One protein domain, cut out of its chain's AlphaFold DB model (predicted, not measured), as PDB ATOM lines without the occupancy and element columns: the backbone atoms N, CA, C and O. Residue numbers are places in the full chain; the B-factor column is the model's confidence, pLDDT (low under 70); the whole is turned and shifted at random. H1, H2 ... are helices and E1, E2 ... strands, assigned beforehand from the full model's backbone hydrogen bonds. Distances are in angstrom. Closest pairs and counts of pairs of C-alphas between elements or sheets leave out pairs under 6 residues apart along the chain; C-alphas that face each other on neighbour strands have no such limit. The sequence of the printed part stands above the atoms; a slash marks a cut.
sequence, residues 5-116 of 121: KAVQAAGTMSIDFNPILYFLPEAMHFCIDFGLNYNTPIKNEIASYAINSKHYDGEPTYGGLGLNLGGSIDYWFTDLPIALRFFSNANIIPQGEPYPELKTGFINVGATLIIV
ATOM      1  N   LYS A   5      -1.078 -52.119 -48.837       88.12
ATOM      2  CA  LYS A   5      -0.353 -52.879 -47.815       88.12
ATOM      3  C   LYS A   5       0.649 -53.756 -48.532       88.12
ATOM      4  O   LYS A   5       0.255 -54.513 -49.415       88.12
ATOM      5  N   ALA A   6       1.913 -53.678 -48.146       90.00
ATOM      6  CA  ALA A   6       2.994 -54.364 -48.835       90.00
ATOM      7  C   ALA A   6       3.962 -55.026 -47.856       90.00
ATOM      8  O   ALA A   6       4.109 -54.582 -46.718       90.00
ATOM      9  N   VAL A   7       4.640 -56.067 -48.336       92.75
ATOM     10  CA  VAL A   7       5.859 -56.595 -47.723       92.75
ATOM     11  C   VAL A   7       7.048 -56.031 -48.484       92.75
ATOM     12  O   VAL A   7       7.046 -56.004 -49.717       92.75
ATOM     13  N   GLN A   8       8.068 -55.615 -47.742       92.75
ATOM     14  CA  GLN A   8       9.370 -55.272 -48.290       92.75
ATOM     15  C   GLN A   8      10.407 -56.268 -47.776       92.75
ATOM     16  O   GLN A   8      10.523 -56.483 -46.571       92.75
ATOM     17  N   ALA A   9      11.174 -56.846 -48.694       94.06
ATOM     18  CA  ALA A   9      12.410 -57.549 -48.381       94.06
ATOM     19  C   ALA A   9      13.584 -56.669 -48.816       94.06
ATOM     20  O   ALA A   9      13.570 -56.135 -49.924       94.06
ATOM     21  N   ALA A  10      14.588 -56.505 -47.957       92.81
ATOM     22  CA  ALA A  10      15.753 -55.678 -48.248       92.81
ATOM     23  C   ALA A  10      17.045 -56.422 -47.914       92.81
ATOM     24  O   ALA A  10      17.149 -57.068 -46.872       92.81
ATOM     25  N   GLY A  11      18.019 -56.316 -48.813       94.00
ATOM     26  CA  GLY A  11      19.400 -56.707 -48.574       94.00
ATOM     27  C   GLY A  11      20.254 -55.452 -48.487       94.00
ATOM     28  O   GLY A  11      20.258 -54.652 -49.425       94.00
ATOM     29  N   THR A  12      20.969 -55.284 -47.378       92.81
ATOM     30  CA  THR A  12      21.788 -54.097 -47.114       92.81
ATOM     31  C   THR A  12      23.208 -54.510 -46.763       92.81
ATOM     32  O   THR A  12      23.429 -55.414 -45.961       92.81
ATOM     33  N   MET A  13      24.167 -53.828 -47.374       94.94
ATOM     34  CA  MET A  13      25.584 -53.878 -47.062       94.94
ATOM     35  C   MET A  13      25.952 -52.622 -46.274       94.94
ATOM     36  O   MET A  13      25.639 -51.515 -46.704       94.94
ATOM     37  N   SER A  14      26.640 -52.812 -45.152       93.56
ATOM     38  CA  SER A  14      27.188 -51.745 -44.310       93.56
ATOM     39  C   SER A  14      28.702 -51.738 -44.476       93.56
ATOM     40  O   SER A  14      29.346 -52.761 -44.243       93.56
ATOM     41  N   ILE A  15      29.274 -50.603 -44.866       95.12
ATOM     42  CA  ILE A  15      30.725 -50.405 -44.956       95.12
ATOM     43  C   ILE A  15      31.156 -49.553 -43.767       95.12
ATOM     44  O   ILE A  15      30.682 -48.427 -43.627       95.12
ATOM     45  N   ASP A  16      32.051 -50.087 -42.937       93.19
ATOM     46  CA  ASP A  16      32.635 -49.388 -41.791       93.19
ATOM     47  C   ASP A  16      33.844 -48.547 -42.227       93.19
ATOM     48  O   ASP A  16      34.796 -49.057 -42.826       93.19
ATOM     49  N   PHE A  17      33.800 -47.248 -41.931       93.94
ATOM     50  CA  PHE A  17      34.834 -46.279 -42.291       93.94
ATOM     51  C   PHE A  17      35.850 -46.028 -41.175       93.94
ATOM     52  O   PHE A  17      36.729 -45.190 -41.366       93.94
ATOM     53  N   ASN A  18      35.804 -46.746 -40.050       89.25
ATOM     54  CA  ASN A  18      36.784 -46.602 -38.966       89.25
ATOM     55  C   ASN A  18      38.264 -46.673 -39.440       89.25
ATOM     56  O   ASN A  18      39.063 -45.844 -39.004       89.25
ATOM     57  N   PRO A  19      38.658 -47.524 -40.421       85.38
ATOM     58  CA  PRO A  19      40.029 -47.521 -40.955       85.38
ATOM     59  C   PRO A  19      40.454 -46.207 -41.630       85.38
ATOM     60  O   PRO A  19      41.643 -45.907 -41.715       85.38
ATOM     61  N   ILE A  20      39.494 -45.436 -42.148       90.31
ATOM     62  CA  ILE A  20      39.723 -44.152 -42.829       90.31
ATOM     63  C   ILE A  20      39.556 -42.995 -41.835       90.31
ATOM     64  O   ILE A  20      40.317 -42.029 -41.864       90.31
ATOM     65  N   LEU A  21      38.583 -43.102 -40.931       90.56
ATOM     66  CA  LEU A  21      38.227 -42.108 -39.922       90.56
ATOM     67  C   LEU A  21      38.918 -42.391 -38.580       90.56
ATOM     68  O   LEU A  21      38.302 -42.281 -37.525       90.56
ATOM     69  N   TYR A  22      40.219 -42.690 -38.620       86.38
ATOM     70  CA  TYR A  22      41.042 -43.060 -37.458       86.38
ATOM     71  C   TYR A  22      41.125 -41.989 -36.352       86.38
ATOM     72  O   TYR A  22      41.681 -42.235 -35.285       86.38
ATOM     73  N   PHE A  23      40.632 -40.777 -36.619       91.44
ATOM     74  CA  PHE A  23      40.553 -39.686 -35.648       91.44
ATOM     75  C   PHE A  23      39.297 -39.751 -34.765       91.44
ATOM     76  O   PHE A  23      39.202 -38.997 -33.795       91.44
ATOM     77  N   LEU A  24      38.312 -40.591 -35.101       92.06
ATOM     78  CA  LEU A  24      37.155 -40.824 -34.244       92.06
ATOM     79  C   LEU A  24      37.568 -41.637 -33.004       92.06
ATOM     80  O   LEU A  24      38.522 -42.414 -33.066       92.06
ATOM     81  N   PRO A  25      36.870 -41.476 -31.863       90.88
ATOM     82  CA  PRO A  25      37.081 -42.342 -30.707       90.88
ATOM     83  C   PRO A  25      36.944 -43.817 -31.096       90.88
ATOM     84  O   PRO A  25      36.032 -44.156 -31.839       90.88
ATOM     85  N   GLU A  26      37.777 -44.701 -30.536       88.00
ATOM     86  CA  GLU A  26      37.786 -46.141 -30.869       88.00
ATOM     87  C   GLU A  26      36.404 -46.804 -30.726       88.00
ATOM     88  O   GLU A  26      36.035 -47.670 -31.512       88.00
ATOM     89  N   ALA A  27      35.615 -46.359 -29.746       90.38
ATOM     90  CA  ALA A  27      34.260 -46.849 -29.512       90.38
ATOM     91  C   ALA A  27      33.244 -46.406 -30.581       90.38
ATOM     92  O   ALA A  27      32.138 -46.936 -30.618       90.38
ATOM     93  N   MET A  28      33.564 -45.421 -31.422       93.81
ATOM     94  CA  MET A  28      32.660 -44.871 -32.428       93.81
ATOM     95  C   MET A  28      32.985 -45.400 -33.820       93.81
ATOM     96  O   MET A  28      34.070 -45.182 -34.346       93.81
ATOM     97  N   HIS A  29      31.994 -46.010 -34.459       94.19
ATOM     98  CA  HIS A  29      32.092 -46.486 -35.832       94.19
ATOM     99  C   HIS A  29      31.106 -45.720 -36.706       94.19
ATOM    100  O   HIS A  29      29.916 -45.666 -36.401       94.19
ATOM    101  N   PHE A  30      31.598 -45.116 -37.784       95.81
ATOM    102  CA  PHE A  30      30.757 -44.487 -38.798       95.81
ATOM    103  C   PHE A  30      30.648 -45.419 -40.002       95.81
ATOM    104  O   PHE A  30      31.660 -45.841 -40.563       95.81
ATOM    105  N   CYS A  31      29.417 -45.702 -40.409       95.69
ATOM    106  CA  CYS A  31      29.107 -46.636 -41.475       95.69
ATOM    107  C   CYS A  31      28.279 -45.959 -42.567       95.69
ATOM    108  O   CYS A  31      27.413 -45.126 -42.288       95.69
ATOM    109  N   ILE A  32      28.515 -46.360 -43.816       96.50
ATOM    110  CA  ILE A  32      27.626 -46.056 -44.942       96.50
ATOM    111  C   ILE A  32      26.931 -47.348 -45.356       96.50
ATOM    112  O   ILE A  32      27.575 -48.379 -45.550       96.50
ATOM    113  N   ASP A  33      25.616 -47.263 -45.510       95.44
ATOM    114  CA  ASP A  33      24.739 -48.381 -45.818       95.44
ATOM    115  C   ASP A  33      24.228 -48.266 -47.259       95.44
ATOM    116  O   ASP A  33      23.677 -47.239 -47.655       95.44
ATOM    117  N   PHE A  34      24.367 -49.326 -48.050       96.44
ATOM    118  CA  PHE A  34      23.806 -49.426 -49.398       96.44
ATOM    119  C   PHE A  34      23.045 -50.736 -49.552       96.44
ATOM    120  O   PHE A  34      23.521 -51.797 -49.153       96.44
ATOM    121  N   GLY A  35      21.868 -50.695 -50.163       95.25
ATOM    122  CA  GLY A  35      21.039 -51.874 -50.316       95.25
ATOM    123  C   GLY A  35      20.046 -51.800 -51.460       95.25
ATOM    124  O   GLY A  35      19.698 -50.735 -51.974       95.25
ATOM    125  N   LEU A  36      19.557 -52.981 -51.817       96.38
ATOM    126  CA  LEU A  36      18.429 -53.169 -52.715       96.38
ATOM    127  C   LEU A  36      17.237 -53.638 -51.891       96.38
ATOM    128  O   LEU A  36      17.383 -54.430 -50.957       96.38
ATOM    129  N   ASN A  37      16.050 -53.176 -52.255       94.81
ATOM    130  CA  ASN A  37      14.810 -53.682 -51.693       94.81
ATOM    131  C   ASN A  37      13.869 -54.157 -52.803       94.81
ATOM    132  O   ASN A  37      13.939 -53.704 -53.944       94.81
ATOM    133  N   TYR A  38      13.004 -55.105 -52.473       94.94
ATOM    134  CA  TYR A  38      11.926 -55.573 -53.330       94.94
ATOM    135  C   TYR A  38      10.616 -55.473 -52.561       94.94
ATOM    136  O   TYR A  38      10.520 -55.911 -51.414       94.94
ATOM    137  N   ASN A  39       9.612 -54.882 -53.199       94.06
ATOM    138  CA  ASN A  39       8.313 -54.608 -52.601       94.06
ATOM    139  C   ASN A  39       7.253 -55.419 -53.335       94.06
ATOM    140  O   ASN A  39       7.230 -55.430 -54.565       94.06
ATOM    141  N   THR A  40       6.365 -56.068 -52.590       92.38
ATOM    142  CA  THR A  40       5.235 -56.815 -53.150       92.38
ATOM    143  C   THR A  40       3.952 -56.494 -52.378       92.38
ATOM    144  O   THR A  40       4.000 -56.381 -51.145       92.38
ATOM    145  N   PRO A  41       2.809 -56.278 -53.054       90.81
ATOM    146  CA  PRO A  41       1.561 -55.947 -52.387       90.81
ATOM    147  C   PRO A  41       0.962 -57.189 -51.720       90.81
ATOM    148  O   PRO A  41       0.865 -58.257 -52.311       90.81
ATOM    149  N   ILE A  42       0.487 -57.019 -50.490       88.62
ATOM    150  CA  ILE A  42      -0.485 -57.912 -49.843       88.62
ATOM    151  C   ILE A  42      -1.907 -57.462 -50.203       88.62
ATOM    152  O   ILE A  42      -2.807 -58.276 -50.380       88.62
ATOM    153  N   LYS A  43      -2.118 -56.143 -50.284       85.56
ATOM    154  CA  LYS A  43      -3.384 -55.507 -50.652       85.56
ATOM    155  C   LYS A  43      -3.079 -54.280 -51.504       85.56
ATOM    156  O   LYS A  43      -2.266 -53.458 -51.084       85.56
ATOM    157  N   ASN A  44      -3.737 -54.154 -52.652       83.00
ATOM    158  CA  ASN A  44      -3.599 -53.003 -53.540       83.00
ATOM    159  C   ASN A  44      -4.988 -52.454 -53.884       83.00
ATOM    160  O   ASN A  44      -5.614 -52.880 -54.849       83.00
ATOM    161  N   GLU A  45      -5.511 -51.569 -53.034       83.19
ATOM    162  CA  GLU A  45      -6.751 -50.849 -53.325       83.19
ATOM    163  C   GLU A  45      -6.440 -49.531 -54.010       83.19
ATOM    164  O   GLU A  45      -5.591 -48.764 -53.561       83.19
ATOM    165  N   ILE A  46      -7.190 -49.240 -55.061       79.81
ATOM    166  CA  ILE A  46      -6.991 -48.069 -55.902       79.81
ATOM    167  C   ILE A  46      -7.818 -46.927 -55.331       79.81
ATOM    168  O   ILE A  46      -9.004 -47.083 -55.038       79.81
ATOM    169  N   ALA A  47      -7.206 -45.759 -55.143       78.31
ATOM    170  CA  ALA A  47      -7.972 -44.603 -54.699       78.31
ATOM    171  C   ALA A  47      -8.906 -44.106 -55.800       78.31
ATOM    172  O   ALA A  47      -8.541 -44.071 -56.971       78.31
ATOM    173  N   SER A  48     -10.066 -43.587 -55.402       78.81
ATOM    174  CA  SER A  48     -11.060 -43.051 -56.338       78.81
ATOM    175  C   SER A  48     -10.520 -41.938 -57.252       78.81
ATOM    176  O   SER A  48     -11.019 -41.776 -58.360       78.81
ATOM    177  N   TYR A  49      -9.496 -41.183 -56.826       80.38
ATOM    178  CA  TYR A  49      -8.835 -40.187 -57.684       80.38
ATOM    179  C   TYR A  49      -7.918 -40.822 -58.742       80.38
ATOM    180  O   TYR A  49      -7.732 -40.239 -59.804       80.38
ATOM    181  N   ALA A  50      -7.342 -41.993 -58.456       79.50
ATOM    182  CA  ALA A  50      -6.470 -42.716 -59.375       79.50
ATOM    183  C   ALA A  50      -7.292 -43.383 -60.485       79.50
ATOM    184  O   ALA A  50      -6.897 -43.305 -61.637       79.50
ATOM    185  N   ILE A  51      -8.486 -43.901 -60.170       79.88
ATOM    186  CA  ILE A  51      -9.419 -44.481 -61.158       79.88
ATOM    187  C   ILE A  51      -9.796 -43.470 -62.256       79.88
ATOM    188  O   ILE A  51      -9.927 -43.829 -63.419       79.88
ATOM    189  N   ASN A  52      -9.950 -42.195 -61.889       80.88
ATOM    190  CA  ASN A  52     -10.292 -41.119 -62.825       80.88
ATOM    191  C   ASN A  52      -9.059 -40.477 -63.492       80.88
ATOM    192  O   ASN A  52      -9.190 -39.486 -64.214       80.88
ATOM    193  N   SER A  53      -7.854 -40.990 -63.224       81.38
ATOM    194  CA  SER A  53      -6.624 -40.505 -63.844       81.38
ATOM    195  C   SER A  53      -6.525 -40.989 -65.285       81.38
ATOM    196  O   SER A  53      -6.793 -42.148 -65.578       81.38
ATOM    197  N   LYS A  54      -6.030 -40.130 -66.183       80.12
ATOM    198  CA  LYS A  54      -5.683 -40.526 -67.561       80.12
ATOM    199  C   LYS A  54      -4.511 -41.513 -67.635       80.12
ATOM    200  O   LYS A  54      -4.283 -42.085 -68.691       80.12
ATOM    201  N   HIS A  55      -3.753 -41.638 -66.548       77.50
ATOM    202  CA  HIS A  55      -2.575 -42.501 -66.451       77.50
ATOM    203  C   HIS A  55      -2.892 -43.888 -65.887       77.50
ATOM    204  O   HIS A  55      -2.038 -44.760 -65.935       77.50
ATOM    205  N   TYR A  56      -4.108 -44.090 -65.373       79.00
ATOM    206  CA  TYR A  56      -4.534 -45.387 -64.874       79.00
ATOM    207  C   TYR A  56      -4.919 -46.297 -66.044       79.00
ATOM    208  O   TYR A  56      -5.756 -45.928 -66.870       79.00
ATOM    209  N   ASP A  57      -4.302 -47.472 -66.121       77.94
ATOM    210  CA  ASP A  57      -4.453 -48.422 -67.229       77.94
ATOM    211  C   ASP A  57      -5.581 -49.448 -67.019       77.94
ATOM    212  O   ASP A  57      -5.900 -50.212 -67.929       77.94
ATOM    213  N   GLY A  58      -6.232 -49.427 -65.854       73.44
ATOM    214  CA  GLY A  58      -7.316 -50.342 -65.511       73.44
ATOM    215  C   GLY A  58      -6.915 -51.450 -64.542       73.44
ATOM    216  O   GLY A  58      -7.820 -52.043 -63.953       73.44
ATOM    217  N   GLU A  59      -5.623 -51.659 -64.281       73.31
ATOM    218  CA  GLU A  59      -5.127 -52.717 -63.399       73.31
ATOM    219  C   GLU A  59      -4.395 -52.148 -62.164       73.31
ATOM    220  O   GLU A  59      -3.589 -51.230 -62.272       73.31
ATOM    221  N   PRO A  60      -4.637 -52.671 -60.946       70.25
ATOM    222  CA  PRO A  60      -3.895 -52.263 -59.757       70.25
ATOM    223  C   PRO A  60      -2.455 -52.786 -59.805       70.25
ATOM    224  O   PRO A  60      -2.175 -53.896 -59.336       70.25
ATOM    225  N   THR A  61      -1.504 -51.970 -60.252       80.12
ATOM    226  CA  THR A  61      -0.091 -52.350 -60.258       80.12
ATOM    227  C   THR A  61       0.667 -51.717 -59.085       80.12
ATOM    228  O   THR A  61       0.593 -50.525 -58.785       80.12
ATOM    229  N   TYR A  62       1.344 -52.563 -58.309       86.44
ATOM    230  CA  TYR A  62       2.281 -52.152 -57.266       86.44
ATOM    231  C   TYR A  62       3.302 -53.266 -57.079       86.44
ATOM    232  O   TYR A  62       2.937 -54.437 -56.994       86.44
ATOM    233  N   GLY A  63       4.572 -52.899 -56.967       89.31
ATOM    234  CA  GLY A  63       5.646 -53.823 -56.631       89.31
ATOM    235  C   GLY A  63       6.873 -53.665 -57.515       89.31
ATOM    236  O   GLY A  63       6.879 -52.928 -58.499       89.31
ATOM    237  N   GLY A  64       7.953 -54.324 -57.114       92.31
ATOM    238  CA  GLY A  64       9.227 -54.282 -57.817       92.31
ATOM    239  C   GLY A  64      10.395 -53.797 -56.969       92.31
ATOM    240  O   GLY A  64      10.303 -53.617 -55.749       92.31
ATOM    241  N   LEU A  65      11.517 -53.610 -57.662       94.69
ATOM    242  CA  LEU A  65      12.788 -53.218 -57.069       94.69
ATOM    243  C   LEU A  65      12.800 -51.746 -56.647       94.69
ATOM    244  O   LEU A  65      12.181 -50.870 -57.271       94.69
ATOM    245  N   GLY A  66      13.569 -51.509 -55.599       94.69
ATOM    246  CA  GLY A  66      13.890 -50.219 -55.033       94.69
ATOM    247  C   GLY A  66      15.290 -50.220 -54.425       94.69
ATOM    248  O   GLY A  66      16.014 -51.219 -54.457       94.69
ATOM    249  N   LEU A  67      15.677 -49.067 -53.892       96.00
ATOM    250  CA  LEU A  67      17.008 -48.804 -53.353       96.00
ATOM    251  C   LEU A  67      16.899 -48.358 -51.897       96.00
ATOM    252  O   LEU A  67      15.924 -47.713 -51.514       96.00
ATOM    253  N   ASN A  68      17.914 -48.676 -51.105       95.12
ATOM    254  CA  ASN A  68      18.106 -48.143 -49.764       95.12
ATOM    255  C   ASN A  68      19.534 -47.591 -49.668       95.12
ATOM    256  O   ASN A  68      20.494 -48.305 -49.956       95.12
ATOM    257  N   LEU A  69      19.666 -46.326 -49.289       96.69
ATOM    258  CA  LEU A  69      20.939 -45.679 -49.002       96.69
ATOM    259  C   LEU A  69      20.856 -45.061 -47.614       96.69
ATOM    260  O   LEU A  69      19.904 -44.347 -47.312       96.69
ATOM    261  N   GLY A  70      21.856 -45.284 -46.781       95.81
ATOM    262  CA  GLY A  70      21.853 -44.761 -45.430       95.81
ATOM    263  C   GLY A  70      23.235 -44.546 -44.861       95.81
ATOM    264  O   GLY A  70      24.259 -44.756 -45.511       95.81
ATOM    265  N   GLY A  71      23.232 -44.106 -43.618       96.50
ATOM    266  CA  GLY A  71      24.416 -44.048 -42.793       96.50
ATOM    267  C   GLY A  71      24.053 -44.321 -41.348       96.50
ATOM    268  O   GLY A  71      22.918 -44.086 -40.911       96.50
ATOM    269  N   SER A  72      25.036 -44.805 -40.607       96.56
ATOM    270  CA  SER A  72      24.899 -45.099 -39.193       96.56
ATOM    271  C   SER A  72      26.131 -44.679 -38.399       96.56
ATOM    272  O   SER A  72      27.247 -44.630 -38.914       96.56
ATOM    273  N   ILE A  73      25.900 -44.324 -37.136       96.12
ATOM    274  CA  ILE A  73      26.944 -44.146 -36.129       96.12
ATOM    275  C   ILE A  73      26.666 -45.144 -35.015       96.12
ATOM    276  O   ILE A  73      25.594 -45.112 -34.400       96.12
ATOM    277  N   ASP A  74      27.650 -45.991 -34.744       95.25
ATOM    278  CA  ASP A  74      27.580 -47.014 -33.716       95.25
ATOM    279  C   ASP A  74      28.525 -46.671 -32.572       95.25
ATOM    280  O   ASP A  74      29.708 -46.415 -32.787       95.25
ATOM    281  N   TYR A  75      28.014 -46.720 -31.349       94.62
ATOM    282  CA  TYR A  75      28.813 -46.684 -30.135       94.62
ATOM    283  C   TYR A  75      28.960 -48.100 -29.575       94.62
ATOM    284  O   TYR A  75      27.993 -48.692 -29.087       94.62
ATOM    285  N   TRP A  76      30.171 -48.640 -29.647       92.94
ATOM    286  CA  TRP A  76      30.541 -49.968 -29.176       92.94
ATOM    287  C   TRP A  76      31.095 -49.893 -27.758       92.94
ATOM    288  O   TRP A  76      32.084 -49.212 -27.495       92.94
ATOM    289  N   PHE A  77      30.484 -50.636 -26.836       90.88
ATOM    290  CA  PHE A  77      30.995 -50.727 -25.474       90.88
ATOM    291  C   PHE A  77      32.210 -51.658 -25.451       90.88
ATOM    292  O   PHE A  77      32.137 -52.803 -25.896       90.88
ATOM    293  N   THR A  78      33.335 -51.182 -24.922       84.25
ATOM    294  CA  THR A  78      34.599 -51.938 -24.916       84.25
ATOM    295  C   THR A  78      34.505 -53.222 -24.088       84.25
ATOM    296  O   THR A  78      34.998 -54.270 -24.507       84.25
ATOM    297  N   ASP A  79      33.810 -53.152 -22.950       87.69
ATOM    298  CA  ASP A  79      33.751 -54.233 -21.957       87.69
ATOM    299  C   ASP A  79      32.441 -55.034 -21.983       87.69
ATOM    300  O   ASP A  79      32.298 -56.017 -21.254       87.69
ATOM    301  N   LEU A  80      31.473 -54.641 -22.816       89.69
ATOM    302  CA  LEU A  80      30.166 -55.291 -22.908       89.69
ATOM    303  C   LEU A  80      29.888 -55.742 -24.349       89.69
ATOM    304  O   LEU A  80      30.234 -55.034 -25.291       89.69
ATOM    305  N   PRO A  81      29.217 -56.888 -24.565       90.56
ATOM    306  CA  PRO A  81      28.897 -57.399 -25.898       90.56
ATOM    307  C   PRO A  81      27.676 -56.686 -26.504       90.56
ATOM    308  O   PRO A  81      26.752 -57.329 -27.003       90.56
ATOM    309  N   ILE A  82      27.639 -55.359 -26.417       93.88
ATOM    310  CA  ILE A  82      26.534 -54.536 -26.897       93.88
ATOM    311  C   ILE A  82      27.054 -53.304 -27.640       93.88
ATOM    312  O   ILE A  82      28.151 -52.814 -27.368       93.88
ATOM    313  N   ALA A  83      26.241 -52.780 -28.551       94.06
ATOM    314  CA  ALA A  83      26.456 -51.484 -29.181       94.06
ATOM    315  C   ALA A  83      25.130 -50.734 -29.344       94.06
ATOM    316  O   ALA A  83      24.062 -51.346 -29.431       94.06
ATOM    317  N   LEU A  84      25.193 -49.407 -29.382       96.44
ATOM    318  CA  LEU A  84      24.064 -48.548 -29.728       96.44
ATOM    319  C   LEU A  84      24.284 -48.000 -31.128       96.44
ATOM    320  O   LEU A  84      25.284 -47.330 -31.362       96.44
ATOM    321  N   ARG A  85      23.351 -48.257 -32.039       96.50
ATOM    322  CA  ARG A  85      23.389 -47.743 -33.407       96.50
ATOM    323  C   ARG A  85      22.329 -46.678 -33.580       96.50
ATOM    324  O   ARG A  85      21.164 -46.935 -33.296       96.50
ATOM    325  N   PHE A  86      22.716 -45.529 -34.116       97.44
ATOM    326  CA  PHE A  86      21.801 -44.529 -34.660       97.44
ATOM    327  C   PHE A  86      21.918 -44.557 -36.172       97.44
ATOM    328  O   PHE A  86      23.028 -44.522 -36.699       97.44
ATOM    329  N   PHE A  87      20.794 -44.637 -36.874       96.31
ATOM    330  CA  PHE A  87      20.793 -44.814 -38.320       96.31
ATOM    331  C   PHE A  87      19.778 -43.907 -39.005       96.31
ATOM    332  O   PHE A  87      18.737 -43.553 -38.441       96.31
ATOM    333  N   SER A  88      20.090 -43.564 -40.250       97.06
ATOM    334  CA  SER A  88      19.180 -42.904 -41.173       97.06
ATOM    335  C   SER A  88      19.291 -43.557 -42.542       97.06
ATOM    336  O   SER A  88      20.379 -43.620 -43.107       97.06
ATOM    337  N   ASN A  89      18.160 -43.975 -43.102       95.38
ATOM    338  CA  ASN A  89      18.080 -44.667 -44.381       95.38
ATOM    339  C   ASN A  89      17.033 -44.001 -45.270       95.38
ATOM    340  O   ASN A  89      15.852 -43.961 -44.930       95.38
ATOM    341  N   ALA A  90      17.459 -43.507 -46.424       96.31
ATOM    342  CA  ALA A  90      16.587 -43.127 -47.517       96.31
ATOM    343  C   ALA A  90      16.209 -44.375 -48.323       96.31
ATOM    344  O   ALA A  90      17.066 -45.079 -48.854       96.31
ATOM    345  N   ASN A  91      14.910 -44.629 -48.437       95.50
ATOM    346  CA  ASN A  91      14.338 -45.718 -49.210       95.50
ATOM    347  C   ASN A  91      13.626 -45.160 -50.435       95.50
ATOM    348  O   ASN A  91      12.808 -44.250 -50.325       95.50
ATOM    349  N   ILE A  92      13.901 -45.747 -51.592       95.75
ATOM    350  CA  ILE A  92      13.188 -45.507 -52.843       95.75
ATOM    351  C   ILE A  92      12.436 -46.790 -53.169       95.75
ATOM    352  O   ILE A  92      13.063 -47.835 -53.333       95.75
ATOM    353  N   ILE A  93      11.111 -46.718 -53.264       93.88
ATOM    354  CA  ILE A  93      10.225 -47.859 -53.527       93.88
ATOM    355  C   ILE A  93       9.326 -47.590 -54.739       93.88
ATOM    356  O   ILE A  93       9.171 -46.434 -55.139       93.88
ATOM    357  N   PRO A  94       8.733 -48.627 -55.356       91.38
ATOM    358  CA  PRO A  94       7.680 -48.448 -56.352       91.38
ATOM    359  C   PRO A  94       6.557 -47.543 -55.839       91.38
ATOM    360  O   PRO A  94       6.139 -47.656 -54.686       91.38
ATOM    361  N   GLN A  95       6.080 -46.652 -56.700       88.50
ATOM    362  CA  GLN A  95       4.863 -45.896 -56.451       88.50
ATOM    363  C   GLN A  95       3.653 -46.734 -56.883       88.50
ATOM    364  O   GLN A  95       3.757 -47.574 -57.773       88.50
ATOM    365  N   GLY A  96       2.517 -46.558 -56.212       84.38
ATOM    366  CA  GLY A  96       1.264 -47.172 -56.648       84.38
ATOM    367  C   GLY A  96       0.514 -46.324 -57.673       84.38
ATOM    368  O   GLY A  96       0.938 -45.226 -58.041       84.38
ATOM    369  N   GLU A  97      -0.661 -46.808 -58.058       85.62
ATOM    370  CA  GLU A  97      -1.541 -46.120 -59.000       85.62
ATOM    371  C   GLU A  97      -1.847 -44.657 -58.608       85.62
ATOM    372  O   GLU A  97      -2.038 -44.341 -57.422       85.62
ATOM    373  N   PRO A  98      -1.936 -43.740 -59.591       82.00
ATOM    374  CA  PRO A  98      -2.008 -43.994 -61.037       82.00
ATOM    375  C   PRO A  98      -0.663 -43.857 -61.779       82.00
ATOM    376  O   PRO A  98      -0.667 -43.609 -62.978       82.00
ATOM    377  N   TYR A  99       0.471 -43.895 -61.068       85.69
ATOM    378  CA  TYR A  99       1.797 -43.674 -61.666       85.69
ATOM    379  C   TYR A  99       2.777 -44.796 -61.284       85.69
ATOM    380  O   TYR A  99       3.747 -44.545 -60.555       85.69
ATOM    381  N   PRO A 100       2.515 -46.046 -61.695       83.50
ATOM    382  CA  PRO A 100       3.333 -47.202 -61.322       83.50
ATOM    383  C   PRO A 100       4.756 -47.180 -61.902       83.50
ATOM    384  O   PRO A 100       5.654 -47.863 -61.404       83.50
ATOM    385  N   GLU A 101       4.995 -46.369 -62.931       84.31
ATOM    386  CA  GLU A 101       6.310 -46.110 -63.512       84.31
ATOM    387  C   GLU A 101       7.210 -45.252 -62.610       84.31
ATOM    388  O   GLU A 101       8.437 -45.269 -62.751       84.31
ATOM    389  N   LEU A 102       6.621 -44.506 -61.672       89.69
ATOM    390  CA  LEU A 102       7.346 -43.628 -60.760       89.69
ATOM    391  C   LEU A 102       7.822 -44.364 -59.501       89.69
ATOM    392  O   LEU A 102       7.451 -45.500 -59.192       89.69
ATOM    393  N   LYS A 103       8.684 -43.683 -58.743       91.25
ATOM    394  CA  LYS A 103       9.192 -44.151 -57.454       91.25
ATOM    395  C   LYS A 103       8.844 -43.157 -56.356       91.25
ATOM    396  O   LYS A 103       8.918 -41.949 -56.554       91.25
ATOM    397  N   THR A 104       8.521 -43.677 -55.180       91.75
ATOM    398  CA  THR A 104       8.283 -42.888 -53.972       91.75
ATOM    399  C   THR A 104       9.468 -43.031 -53.024       91.75
ATOM    400  O   THR A 104       9.942 -44.139 -52.769       91.75
ATOM    401  N   GLY A 105       9.946 -41.901 -52.508       93.25
ATOM    402  CA  GLY A 105      11.010 -41.842 -51.513       93.25
ATOM    403  C   GLY A 105      10.464 -41.642 -50.101       93.25
ATOM    404  O   GLY A 105       9.516 -40.883 -49.907       93.25
ATOM    405  N   PHE A 106      11.081 -42.273 -49.107       93.88
ATOM    406  CA  PHE A 106      10.860 -41.976 -47.691       93.88
ATOM    407  C   PHE A 106      12.149 -42.169 -46.890       93.88
ATOM    408  O   PHE A 106      13.069 -42.849 -47.337       93.88
ATOM    409  N   ILE A 107      12.228 -41.548 -45.713       95.81
ATOM    410  CA  ILE A 107      13.393 -41.639 -44.829       95.81
ATOM    411  C   ILE A 107      12.982 -42.339 -43.538       95.81
ATOM    412  O   ILE A 107      11.980 -41.981 -42.919       95.81
ATOM    413  N   ASN A 108      13.787 -43.308 -43.117       93.81
ATOM    414  CA  ASN A 108      13.693 -43.955 -41.819       93.81
ATOM    415  C   ASN A 108      14.830 -43.435 -40.958       93.81
ATOM    416  O   ASN A 108      15.985 -43.556 -41.347       93.81
ATOM    417  N   VAL A 109      14.502 -42.918 -39.782       96.62
ATOM    418  CA  VAL A 109      15.486 -42.580 -38.753       96.62
ATOM    419  C   VAL A 109      15.162 -43.412 -37.528       96.62
ATOM    420  O   VAL A 109      13.991 -43.585 -37.186       96.62
ATOM    421  N   GLY A 110      16.183 -43.945 -36.872       96.69
ATOM    422  CA  GLY A 110      15.967 -44.759 -35.690       96.69
ATOM    423  C   GLY A 110      17.232 -45.050 -34.910       96.69
ATOM    424  O   GLY A 110      18.329 -44.599 -35.246       96.69
ATOM    425  N   ALA A 111      17.045 -45.828 -33.852       97.12
ATOM    426  CA  ALA A 111      18.122 -46.357 -33.042       97.12
ATOM    427  C   ALA A 111      17.889 -47.844 -32.761       97.12
ATOM    428  O   ALA A 111      16.742 -48.284 -32.649       97.12
ATOM    429  N   THR A 112      18.963 -48.616 -32.633       95.56
ATOM    430  CA  THR A 112      18.910 -50.027 -32.245       95.56
ATOM    431  C   THR A 112      19.931 -50.343 -31.159       95.56
ATOM    432  O   THR A 112      21.018 -49.768 -31.105       95.56
ATOM    433  N   LEU A 113      19.568 -51.290 -30.294       96.00
ATOM    434  CA  LEU A 113      20.516 -51.989 -29.437       96.00
ATOM    435  C   LEU A 113      21.005 -53.225 -30.193       96.00
ATOM    436  O   LEU A 113      20.210 -54.091 -30.558       96.00
ATOM    437  N   ILE A 114      22.308 -53.305 -30.416       93.31
ATOM    438  CA  ILE A 114      22.966 -54.443 -31.048       93.31
ATOM    439  C   ILE A 114      23.507 -55.335 -29.938       93.31
ATOM    440  O   ILE A 114      24.240 -54.862 -29.072       93.31
ATOM    441  N   ILE A 115      23.169 -56.623 -29.975       92.25
ATOM    442  CA  ILE A 115      23.746 -57.641 -29.095       92.25
ATOM    443  C   ILE A 115      24.732 -58.463 -29.919       92.25
ATOM    444  O   ILE A 115      24.369 -59.080 -30.920       92.25
ATOM    445  N   VAL A 116      25.990 -58.468 -29.493       87.31
ATOM    446  CA  VAL A 116      27.095 -59.101 -30.208       87.31
ATOM    447  C   VAL A 116      27.297 -60.498 -29.643       87.31
ATOM    448  O   VAL A 116      27.868 -60.683 -28.568       87.31
TER     449      VAL A 116
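AT A GLANCE: This is residues 5 to 116 of the 121 residues of an uncharacterized protein of Candidatus Marinimicrobia bacterium (UniProt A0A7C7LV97). What shape does the chain make? It makes a long trough: one sheet of five strands, E1 to E5, twisted and curled like part of a barrel, but left open, with edge strands E1 and E5 apart. Loops extend past both ends of the sheet, and the one-turn helix H1 sits among those at one end, off the sheet. What is it built of? The printed part has 112 residues, with named elements in the order E1, E2, H1, E3, E4, E5; the class is mostly strand, and the sheet, in the order E1 - E2 - E3 - E4 - E5, is all antiparallel. How large is it? It is a loose rod spanning 60 by 25 by 19 A, with a radius of gyration of the C-alphas of 19.1 A.

IN THESE COORDINATES: Where do the strands run? E1, residues 5 to 16, is 33.7 A long and begins at C-alpha 5 (-0.353, -52.879, -47.815). E2, residues 28 to 44, is the longest by residues, at 42.7 A. E3, residues 64 to 76, is 36.0 A long, E4, residues 82 to 94, is 35.5 A, and E5, residues 103 to 115, is 34.6 A, ending at C-alpha 115 (23.746, -57.641, -29.095). Where is the helix? H1, residues 48 to 51, is 5.3 A long and begins at C-alpha 48 (-11.060, -43.051, -56.338).

HOW THE PARTS SIT: How are the strands joined? E1 and E2 form a hairpin, with N 9 and O 38 within hydrogen-bond range at 2.9 A. E2 and E3 are antiparallel at 147 degrees, with N 35 and O 68 at 2.8 A. E3, E4 and E5 are a meander, each the antiparallel neighbour of the one before, with N 90 and O 69 at 2.7 A and N 89 and O 108 at 2.8 A. Do the strands bend? E2 bends by 59 degrees at residue 41, E3 by 54 at 73, E4 by 55 at 86 and E5 by 59 at 111. How does H1 stand? It is not on the sheet, with 0 pairs of C-alphas within 10 A. It is too short for an O i to N i+4 pair, and its one O i to N i+3 pair is not within range.

THE WHOLE: How far does it reach? The two C-alphas farthest apart, those of Lys 54 and Asp 79, are 61.8 A apart. Are there cuts or long links? The printed part has no cut; the links E1 to E2, of 11 residues, and H1 to E3, of 12, are long. How confident is the model? The mean pLDDT of the printed part is 90.3 and no printed residue is under 70; the mean for H1 is 80.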